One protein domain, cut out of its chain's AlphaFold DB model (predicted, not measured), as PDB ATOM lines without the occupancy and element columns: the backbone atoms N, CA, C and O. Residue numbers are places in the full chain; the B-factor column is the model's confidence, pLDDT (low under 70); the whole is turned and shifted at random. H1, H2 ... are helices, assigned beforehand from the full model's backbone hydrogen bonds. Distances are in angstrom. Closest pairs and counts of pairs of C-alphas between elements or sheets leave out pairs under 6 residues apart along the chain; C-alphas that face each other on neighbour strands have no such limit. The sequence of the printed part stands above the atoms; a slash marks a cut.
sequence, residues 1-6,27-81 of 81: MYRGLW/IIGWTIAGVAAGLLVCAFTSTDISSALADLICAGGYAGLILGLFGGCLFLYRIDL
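AT A GLANCE: This is residues 1 to 6 and 27 to 81 of the 81 residues of an uncharacterized protein of Mediterraneibacter sp. SW178 (UniProt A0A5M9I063). A long helical hairpin makes a rod: H2 and the longer H3 run opposite ways and join at a tight turn, with the short H1 as a separate piece near the far part of H3. The printed part has 61 residues with three named helices, H1, H2 and H3 in chain order, and no named strand; the class is all helix. It is loose, with a radius of gyration of the C-alphas of 14.4 A and spans of 48 by 19 by 13 A.

IN THESE COORDINATES: Find C-alpha 2 at (-38.005, -36.870, 36.288), where H1, residues 2 to 6, begins. After the cut, H2 holds residues 27 to 45, 26.7 A from C-alpha 27 at (-27.260, -41.466, 35.129). H3, residues 49 to 77, runs 39.2 A to C-alpha 77 at (-38.010, -36.706, 23.533), with a kink of 27 degrees near residue 56.

HOW THE PARTS SIT: Look at H1 first: it is close to but not clearly touching H3, the closest C-alphas being those of Tyr 2 and Phe 75, 7.7 A apart. H1 and H2 are apart. H2 and H3 touch as a helical hairpin, closest at the C-alphas of Ile 27 and Gly 68, 4.1 A. They run opposite ways at a tilt of 35.1 degrees, only just steep. In H1 and H2 every O i to N i+4 pair is within hydrogen-bond range; in H3, 23 of 25 are.

THE WHOLE: The C-alphas of Asp 48 and Leu 81 are the two farthest apart, 48.0 A. Residues 7 to 26 are not printed, and C-alphas 6 and 27 are 14.0 A apart across this cut. Residues 43 to 48, of which 43 to 45 belong to H2, stand free. The model's pLDDT is under 70 at residues 1 to 3, 46 to 47, 49 and 80 to 81.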
ATOM      1  N   MET A   1     -39.827 -38.553  39.993       64.38
ATOM      2  CA  MET A   1     -38.470 -37.956  39.983       64.38
ATOM      3  C   MET A   1     -38.219 -37.073  38.764       64.38
ATOM      4  O   MET A   1     -37.972 -35.893  38.962       64.38
ATOM      5  N   TYR A   2     -38.357 -37.582  37.534       64.56
ATOM      6  CA  TYR A   2     -38.005 -36.870  36.288       64.56
ATOM      7  C   TYR A   2     -38.636 -35.477  36.124       64.56
ATOM      8  O   TYR A   2     -37.924 -34.497  35.941       64.56
ATOM      9  N   ARG A   3     -39.961 -35.359  36.294       67.19
ATOM     10  CA  ARG A   3     -40.696 -34.089  36.117       67.19
ATOM     11  C   ARG A   3     -40.342 -33.004  37.141       67.19
ATOM     12  O   ARG A   3     -40.345 -31.828  36.806       67.19
ATOM     13  N   GLY A   4     -40.036 -33.400  38.380       74.69
ATOM     14  CA  GLY A   4     -39.639 -32.468  39.441       74.69
ATOM     15  C   GLY A   4     -38.219 -31.945  39.242       74.69
ATOM     16  O   GLY A   4     -37.987 -30.746  39.354       74.69
ATOM     17  N   LEU A   5     -37.292 -32.837  38.873       72.38
ATOM     18  CA  LEU A   5     -35.903 -32.474  38.594       72.38
ATOM     19  C   LEU A   5     -35.803 -31.566  37.357       72.38
ATOM     20  O   LEU A   5     -35.118 -30.551  37.391       72.38
ATOM     21  N   TRP A   6     -36.568 -31.877  36.307       71.00
ATOM     22  CA  TRP A   6     -36.664 -31.060  35.095       71.00
ATOM     23  C   TRP A   6     -37.161 -29.636  35.371       71.00
ATOM     24  O   TRP A   6     -36.553 -28.666  34.924       71.00
ATOM     25  N   ILE A  27     -28.225 -40.360  35.091       87.50
ATOM     26  CA  ILE A  27     -27.260 -41.466  35.129       87.50
ATOM     27  C   ILE A  27     -26.741 -41.668  36.552       87.50
ATOM     28  O   ILE A  27     -26.762 -42.788  37.054       87.50
ATOM     29  N   ILE A  28     -26.337 -40.595  37.235       87.62
ATOM     30  CA  ILE A  28     -25.857 -40.661  38.621       87.62
ATOM     31  C   ILE A  28     -26.964 -41.187  39.541       87.62
ATOM     32  O   ILE A  28     -26.713 -42.088  40.338       87.62
ATOM     33  N   GLY A  29     -28.197 -40.694  39.399       87.31
ATOM     34  CA  GLY A  29     -29.339 -41.157  40.189       87.31
ATOM     35  C   GLY A  29     -29.609 -42.656  40.031       87.31
ATOM     36  O   GLY A  29     -29.749 -43.364  41.029       87.31
ATOM     37  N   TRP A  30     -29.627 -43.160  38.793       85.00
ATOM     38  CA  TRP A  30     -29.816 -44.588  38.511       85.00
ATOM     39  C   TRP A  30     -28.624 -45.448  38.926       85.00
ATOM     40  O   TRP A  30     -28.817 -46.561  39.409       85.00
ATOM     41  N   THR A  31     -27.406 -44.930  38.793       87.56
ATOM     42  CA  THR A  31     -26.186 -45.627  39.216       87.56
ATOM     43  C   THR A  31     -26.156 -45.786  40.734       87.56
ATOM     44  O   THR A  31     -25.927 -46.887  41.225       87.56
ATOM     45  N   ILE A  32     -26.470 -44.729  41.493       88.19
ATOM     46  CA  ILE A  32     -26.571 -44.796  42.959       88.19
ATOM     47  C   ILE A  32     -27.672 -45.774  43.371       88.19
ATOM     48  O   ILE A  32     -27.447 -46.595  44.256       88.19
ATOM     49  N   ALA A  33     -28.839 -45.730  42.721       87.38
ATOM     50  CA  ALA A  33     -29.928 -46.660  43.009       87.38
ATOM     51  C   ALA A  33     -29.534 -48.122  42.731       87.38
ATOM     52  O   ALA A  33     -29.812 -48.992  43.555       87.38
ATOM     53  N   GLY A  34     -28.851 -48.392  41.615       86.12
ATOM     54  CA  GLY A  34     -28.366 -49.726  41.252       86.12
ATOM     55  C   GLY A  34     -27.304 -50.254  42.215       86.12
ATOM     56  O   GLY A  34     -27.406 -51.384  42.689       86.12
ATOM     57  N   VAL A  35     -26.329 -49.416  42.579       85.81
ATOM     58  CA  VAL A  35     -25.287 -49.766  43.556       85.81
ATOM     59  C   VAL A  35     -25.888 -49.975  44.947       85.81
ATOM     60  O   VAL A  35     -25.543 -50.947  45.613       85.81
ATOM     61  N   ALA A  36     -26.825 -49.128  45.381       88.06
ATOM     62  CA  ALA A  36     -27.495 -49.274  46.674       88.06
ATOM     63  C   ALA A  36     -28.343 -50.553  46.745       88.06
ATOM     64  O   ALA A  36     -28.286 -51.272  47.743       88.06
ATOM     65  N   ALA A  37     -29.097 -50.866  45.686       86.94
ATOM     66  CA  ALA A  37     -29.879 -52.097  45.605       86.94
ATOM     67  C   ALA A  37     -28.975 -53.337  45.632       86.94
ATOM     68  O   ALA A  37     -29.237 -54.280  46.376       86.94
ATOM     69  N   GLY A  38     -27.879 -53.318  44.876       83.94
ATOM     70  CA  GLY A  38     -26.921 -54.413  44.869       83.94
ATOM     71  C   GLY A  38     -26.185 -54.581  46.203       83.94
ATOM     72  O   GLY A  38     -26.010 -55.704  46.670       83.94
ATOM     73  N   LEU A  39     -25.841 -53.480  46.879       83.50
ATOM     74  CA  LEU A  39     -25.240 -53.512  48.213       83.50
ATOM     75  C   LEU A  39     -26.204 -54.096  49.253       83.50
ATOM     76  O   LEU A  39     -25.781 -54.890  50.090       83.50
ATOM     77  N   LEU A  40     -27.495 -53.751  49.182       86.56
ATOM     78  CA  LEU A  40     -28.529 -54.347  50.032       86.56
ATOM     79  C   LEU A  40     -28.616 -55.862  49.821       86.56
ATOM     80  O   LEU A  40     -28.610 -56.607  50.795       86.56
ATOM     81  N   VAL A  41     -28.638 -56.334  48.571       84.00
ATOM     82  CA  VAL A  41     -28.678 -57.775  48.263       84.00
ATOM     83  C   VAL A  41     -27.429 -58.495  48.784       84.00
ATOM     84  O   VAL A  41     -27.548 -59.558  49.398       84.00
ATOM     85  N   CYS A  42     -26.242 -57.905  48.616       80.12
ATOM     86  CA  CYS A  42     -25.000 -58.441  49.177       80.12
ATOM     87  C   CYS A  42     -25.039 -58.506  50.712       80.12
ATOM     88  O   CYS A  42     -24.609 -59.505  51.288       80.12
ATOM     89  N   ALA A  43     -25.597 -57.486  51.372       81.12
ATOM     90  CA  ALA A  43     -25.751 -57.455  52.826       81.12
ATOM     91  C   ALA A  43     -26.705 -58.547  53.342       81.12
ATOM     92  O   ALA A  43     -26.451 -59.129  54.392       81.12
ATOM     93  N   PHE A  44     -27.766 -58.871  52.594       83.75
ATOM     94  CA  PHE A  44     -28.666 -59.984  52.925       83.75
ATOM     95  C   PHE A  44     -28.046 -61.364  52.663       83.75
ATOM     96  O   PHE A  44     -28.378 -62.322  53.359       83.75
ATOM     97  N   THR A  45     -27.147 -61.482  51.683       79.44
ATOM     98  CA  THR A  45     -26.607 -62.778  51.230       79.44
ATOM     99  C   THR A  45     -25.345 -63.206  51.995       79.44
ATOM    100  O   THR A  45     -24.916 -64.348  51.875       79.44
ATOM    101  N   SER A  46     -24.776 -62.349  52.853       67.25
ATOM    102  CA  SER A  46     -23.567 -62.662  53.647       67.25
ATOM    103  C   SER A  46     -22.363 -63.099  52.791       67.25
ATOM    104  O   SER A  46     -21.514 -63.861  53.242       67.25
ATOM    105  N   THR A  47     -22.307 -62.651  51.538       67.62
ATOM    106  CA  THR A  47     -21.205 -62.911  50.600       67.62
ATOM    107  C   THR A  47     -20.048 -61.949  50.830       67.62
ATOM    108  O   THR A  47     -20.270 -60.802  51.220       67.62
ATOM    109  N   ASP A  48     -18.826 -62.386  50.521       70.62
ATOM    110  CA  ASP A  48     -17.611 -61.574  50.622       70.62
ATOM    111  C   ASP A  48     -17.724 -60.279  49.806       70.62
ATOM    112  O   ASP A  48     -17.578 -60.238  48.580       70.62
ATOM    113  N   ILE A  49     -18.000 -59.195  50.532       66.12
ATOM    114  CA  ILE A  49     -18.367 -57.893  49.975       66.12
ATOM    115  C   ILE A  49     -17.228 -57.359  49.106       66.12
ATOM    116  O   ILE A  49     -17.480 -56.800  48.053       66.12
ATOM    117  N   SER A  50     -15.968 -57.576  49.483       70.38
ATOM    118  CA  SER A  50     -14.796 -57.029  48.784       70.38
ATOM    119  C   SER A  50     -14.671 -57.465  47.320       70.38
ATOM    120  O   SER A  50     -14.263 -56.665  46.481       70.38
ATOM    121  N   SER A  51     -15.037 -58.709  47.006       70.94
ATOM    122  CA  SER A  51     -14.924 -59.267  45.651       70.94
ATOM    123  C   SER A  51     -16.171 -58.961  44.828       70.94
ATOM    124  O   SER A  51     -16.079 -58.565  43.669       70.94
ATOM    125  N   ALA A  52     -17.341 -59.073  45.462       72.81
ATOM    126  CA  ALA A  52     -18.623 -58.796  44.830       72.81
ATOM    127  C   ALA A  52     -18.831 -57.299  44.554       72.81
ATOM    128  O   ALA A  52     -19.488 -56.951  43.583       72.81
ATOM    129  N   LEU A  53     -18.260 -56.398  45.362       75.31
ATOM    130  CA  LEU A  53     -18.460 -54.954  45.216       75.31
ATOM    131  C   LEU A  53     -17.902 -54.425  43.893       75.31
ATOM    132  O   LEU A  53     -18.529 -53.570  43.279       75.31
ATOM    133  N   ALA A  54     -16.753 -54.930  43.436       79.69
ATOM    134  CA  ALA A  54     -16.165 -54.506  42.166       79.69
ATOM    135  C   ALA A  54     -17.062 -54.888  40.979       79.69
ATOM    136  O   ALA A  54     -17.341 -54.050  40.122       79.69
ATOM    137  N   ASP A  55     -17.568 -56.122  40.973       81.12
ATOM    138  CA  ASP A  55     -18.467 -56.609  39.927       81.12
ATOM    139  C   ASP A  55     -19.840 -55.926  40.003       81.12
ATOM    140  O   ASP A  55     -20.422 -55.545  38.992       81.12
ATOM    141  N   LEU A  56     -20.318 -55.639  41.217       81.44
ATOM    142  CA  LEU A  56     -21.559 -54.914  41.456       81.44
ATOM    143  C   LEU A  56     -21.481 -53.443  41.027       81.44
ATOM    144  O   LEU A  56     -22.439 -52.916  40.469       81.44
ATOM    145  N   ILE A  57     -20.355 -52.766  41.268       84.00
ATOM    146  CA  ILE A  57     -20.118 -51.395  40.790       84.00
ATOM    147  C   ILE A  57     -19.975 -51.392  39.268       84.00
ATOM    148  O   ILE A  57     -20.490 -50.491  38.614       84.00
ATOM    149  N   CYS A  58     -19.317 -52.402  38.697       83.81
ATOM    150  CA  CYS A  58     -19.184 -52.574  37.256       83.81
ATOM    151  C   CYS A  58     -20.564 -52.765  36.607       83.81
ATOM    152  O   CYS A  58     -21.009 -51.924  35.824       83.81
ATOM    153  N   ALA A  59     -21.299 -53.803  37.006       84.44
ATOM    154  CA  ALA A  59     -22.632 -54.115  36.502       84.44
ATOM    155  C   ALA A  59     -23.647 -53.002  36.805       84.44
ATOM    156  O   ALA A  59     -24.420 -52.615  35.930       84.44
ATOM    157  N   GLY A  60     -23.619 -52.446  38.017       83.50
ATOM    158  CA  GLY A  60     -24.466 -51.330  38.434       83.50
ATOM    159  C   GLY A  60     -24.151 -50.037  37.685       83.50
ATOM    160  O   GLY A  60     -25.067 -49.300  37.331       83.50
ATOM    161  N   GLY A  61     -22.878 -49.792  37.372       85.88
ATOM    162  CA  GLY A  61     -22.426 -48.689  36.530       85.88
ATOM    163  C   GLY A  61     -22.932 -48.824  35.098       85.88
ATOM    164  O   GLY A  61     -23.533 -47.887  34.582       85.88
ATOM    165  N   TYR A  62     -22.777 -49.997  34.475       84.75
ATOM    166  CA  TYR A  62     -23.298 -50.257  33.127       84.75
ATOM    167  C   TYR A  62     -24.826 -50.184  33.071       84.75
ATOM    168  O   TYR A  62     -25.378 -49.532  32.183       84.75
ATOM    169  N   ALA A  63     -25.517 -50.791  34.036       86.44
ATOM    170  CA  ALA A  63     -26.970 -50.724  34.134       86.44
ATOM    171  C   ALA A  63     -27.453 -49.285  34.370       86.44
ATOM    172  O   ALA A  63     -28.405 -48.846  33.728       86.44
ATOM    173  N   GLY A  64     -26.777 -48.529  35.240       84.88
ATOM    174  CA  GLY A  64     -27.080 -47.130  35.536       84.88
ATOM    175  C   GLY A  64     -26.844 -46.199  34.346       84.88
ATOM    176  O   GLY A  64     -27.662 -45.318  34.091       84.88
ATOM    177  N   LEU A  65     -25.783 -46.435  33.567       86.44
ATOM    178  CA  LEU A  65     -25.517 -45.730  32.311       86.44
ATOM    179  C   LEU A  65     -26.601 -46.013  31.276       86.44
ATOM    180  O   LEU A  65     -27.164 -45.077  30.722       86.44
ATOM    181  N   ILE A  66     -26.929 -47.283  31.041       88.38
ATOM    182  CA  ILE A  66     -27.916 -47.670  30.027       88.38
ATOM    183  C   ILE A  66     -29.311 -47.170  30.412       88.38
ATOM    184  O   ILE A  66     -29.964 -46.504  29.611       88.38
ATOM    185  N   LEU A  67     -29.765 -47.430  31.641       84.50
ATOM    186  CA  LEU A  67     -31.095 -47.019  32.106       84.50
ATOM    187  C   LEU A  67     -31.200 -45.499  32.276       84.50
ATOM    188  O   LEU A  67     -32.223 -44.914  31.920       84.50
ATOM    189  N   GLY A  68     -30.146 -44.852  32.774       84.81
ATOM    190  CA  GLY A  68     -30.090 -43.404  32.952       84.81
ATOM    191  C   GLY A  68     -30.066 -42.644  31.626       84.81
ATOM    192  O   GLY A  68     -30.809 -41.676  31.471       84.81
ATOM    193  N   LEU A  69     -29.276 -43.106  30.651       85.94
ATOM    194  CA  LEU A  69     -29.195 -42.495  29.322       85.94
ATOM    195  C   LEU A  69     -30.480 -42.748  28.526       85.94
ATOM    196  O   LEU A  69     -31.085 -41.805  28.022       85.94
ATOM    197  N   PHE A  70     -30.947 -43.999  28.462       85.19
ATOM    198  CA  PHE A  70     -32.139 -44.361  27.693       85.19
ATOM    199  C   PHE A  70     -33.411 -43.739  28.285       85.19
ATOM    200  O   PHE A  70     -34.215 -43.152  27.560       85.19
ATOM    201  N   GLY A  71     -33.569 -43.794  29.611       82.12
ATOM    202  CA  GLY A  71     -34.685 -43.167  30.317       82.12
ATOM    203  C   GLY A  71     -34.652 -41.638  30.243       82.12
ATOM    204  O   GLY A  71     -35.697 -41.012  30.069       82.12
ATOM    205  N   GLY A  72     -33.461 -41.034  30.320       83.06
ATOM    206  CA  GLY A  72     -33.266 -39.593  30.159       83.06
ATOM    207  C   GLY A  72     -33.635 -39.110  28.756       83.06
ATOM    208  O   GLY A  72     -34.467 -38.213  28.621       83.06
ATOM    209  N   CYS A  73     -33.091 -39.743  27.712       83.94
ATOM    210  CA  CYS A  73     -33.379 -39.404  26.317       83.94
ATOM    211  C   CYS A  73     -34.860 -39.588  25.958       83.94
ATOM    212  O   CYS A  73     -35.434 -38.709  25.318       83.94
ATOM    213  N   LEU A  74     -35.504 -40.677  26.398       82.94
ATOM    214  CA  LEU A  74     -36.942 -40.887  26.179       82.94
ATOM    215  C   LEU A  74     -37.803 -39.817  26.852       82.94
ATOM    216  O   LEU A  74     -38.814 -39.393  26.293       82.94
ATOM    217  N   PHE A  75     -37.422 -39.389  28.057       79.81
ATOM    218  CA  PHE A  75     -38.140 -38.347  28.778       79.81
ATOM    219  C   PHE A  75     -38.015 -36.993  28.074       79.81
ATOM    220  O   PHE A  75     -39.026 -36.333  27.869       79.81
ATOM    221  N   LEU A  76     -36.806 -36.622  27.646       78.56
ATOM    222  CA  LEU A  76     -36.548 -35.417  26.854       78.56
ATOM    223  C   LEU A  76     -37.306 -35.423  25.521       78.56
ATOM    224  O   LEU A  76     -38.005 -34.464  25.215       78.56
ATOM    225  N   TYR A  77     -37.267 -36.536  24.786       77.31
ATOM    226  CA  TYR A  77     -38.010 -36.706  23.533       77.31
ATOM    227  C   TYR A  77     -39.529 -36.530  23.705       77.31
ATOM    228  O   TYR A  77     -40.211 -36.066  22.801       77.31
ATOM    229  N   ARG A  78     -40.071 -36.881  24.876       76.69
ATOM    230  CA  ARG A  78     -41.489 -36.694  25.223       76.69
ATOM    231  C   ARG A  78     -41.862 -35.273  25.652       76.69
ATOM    232  O   ARG A  78     -43.050 -35.024  25.825       76.69
ATOM    233  N   ILE A  79     -40.888 -34.407  25.923       71.81
ATOM    234  CA  ILE A  79     -41.118 -33.007  26.312       71.81
ATOM    235  C   ILE A  79     -40.927 -32.073  25.113       71.81
ATOM    236  O   ILE A  79     -41.604 -31.052  25.042       71.81
ATOM    237  N   ASP A  80     -40.028 -32.425  24.191       63.09
ATOM    238  CA  ASP A  80     -39.769 -31.686  22.945       63.09
ATOM    239  C   ASP A  80     -40.841 -31.917  21.853       63.09
ATOM    240  O   ASP A  80     -40.874 -31.190  20.862       63.09
ATOM    241  N   LEU A  81     -41.716 -32.921  22.022       52.75
ATOM    242  CA  LEU A  81     -42.773 -33.334  21.083       52.75
ATOM    243  C   LEU A  81     -44.167 -33.085  21.666       52.75
ATOM    244  O   LEU A  81     -45.037 -32.591  20.912       52.75
TER     245      LEU A  81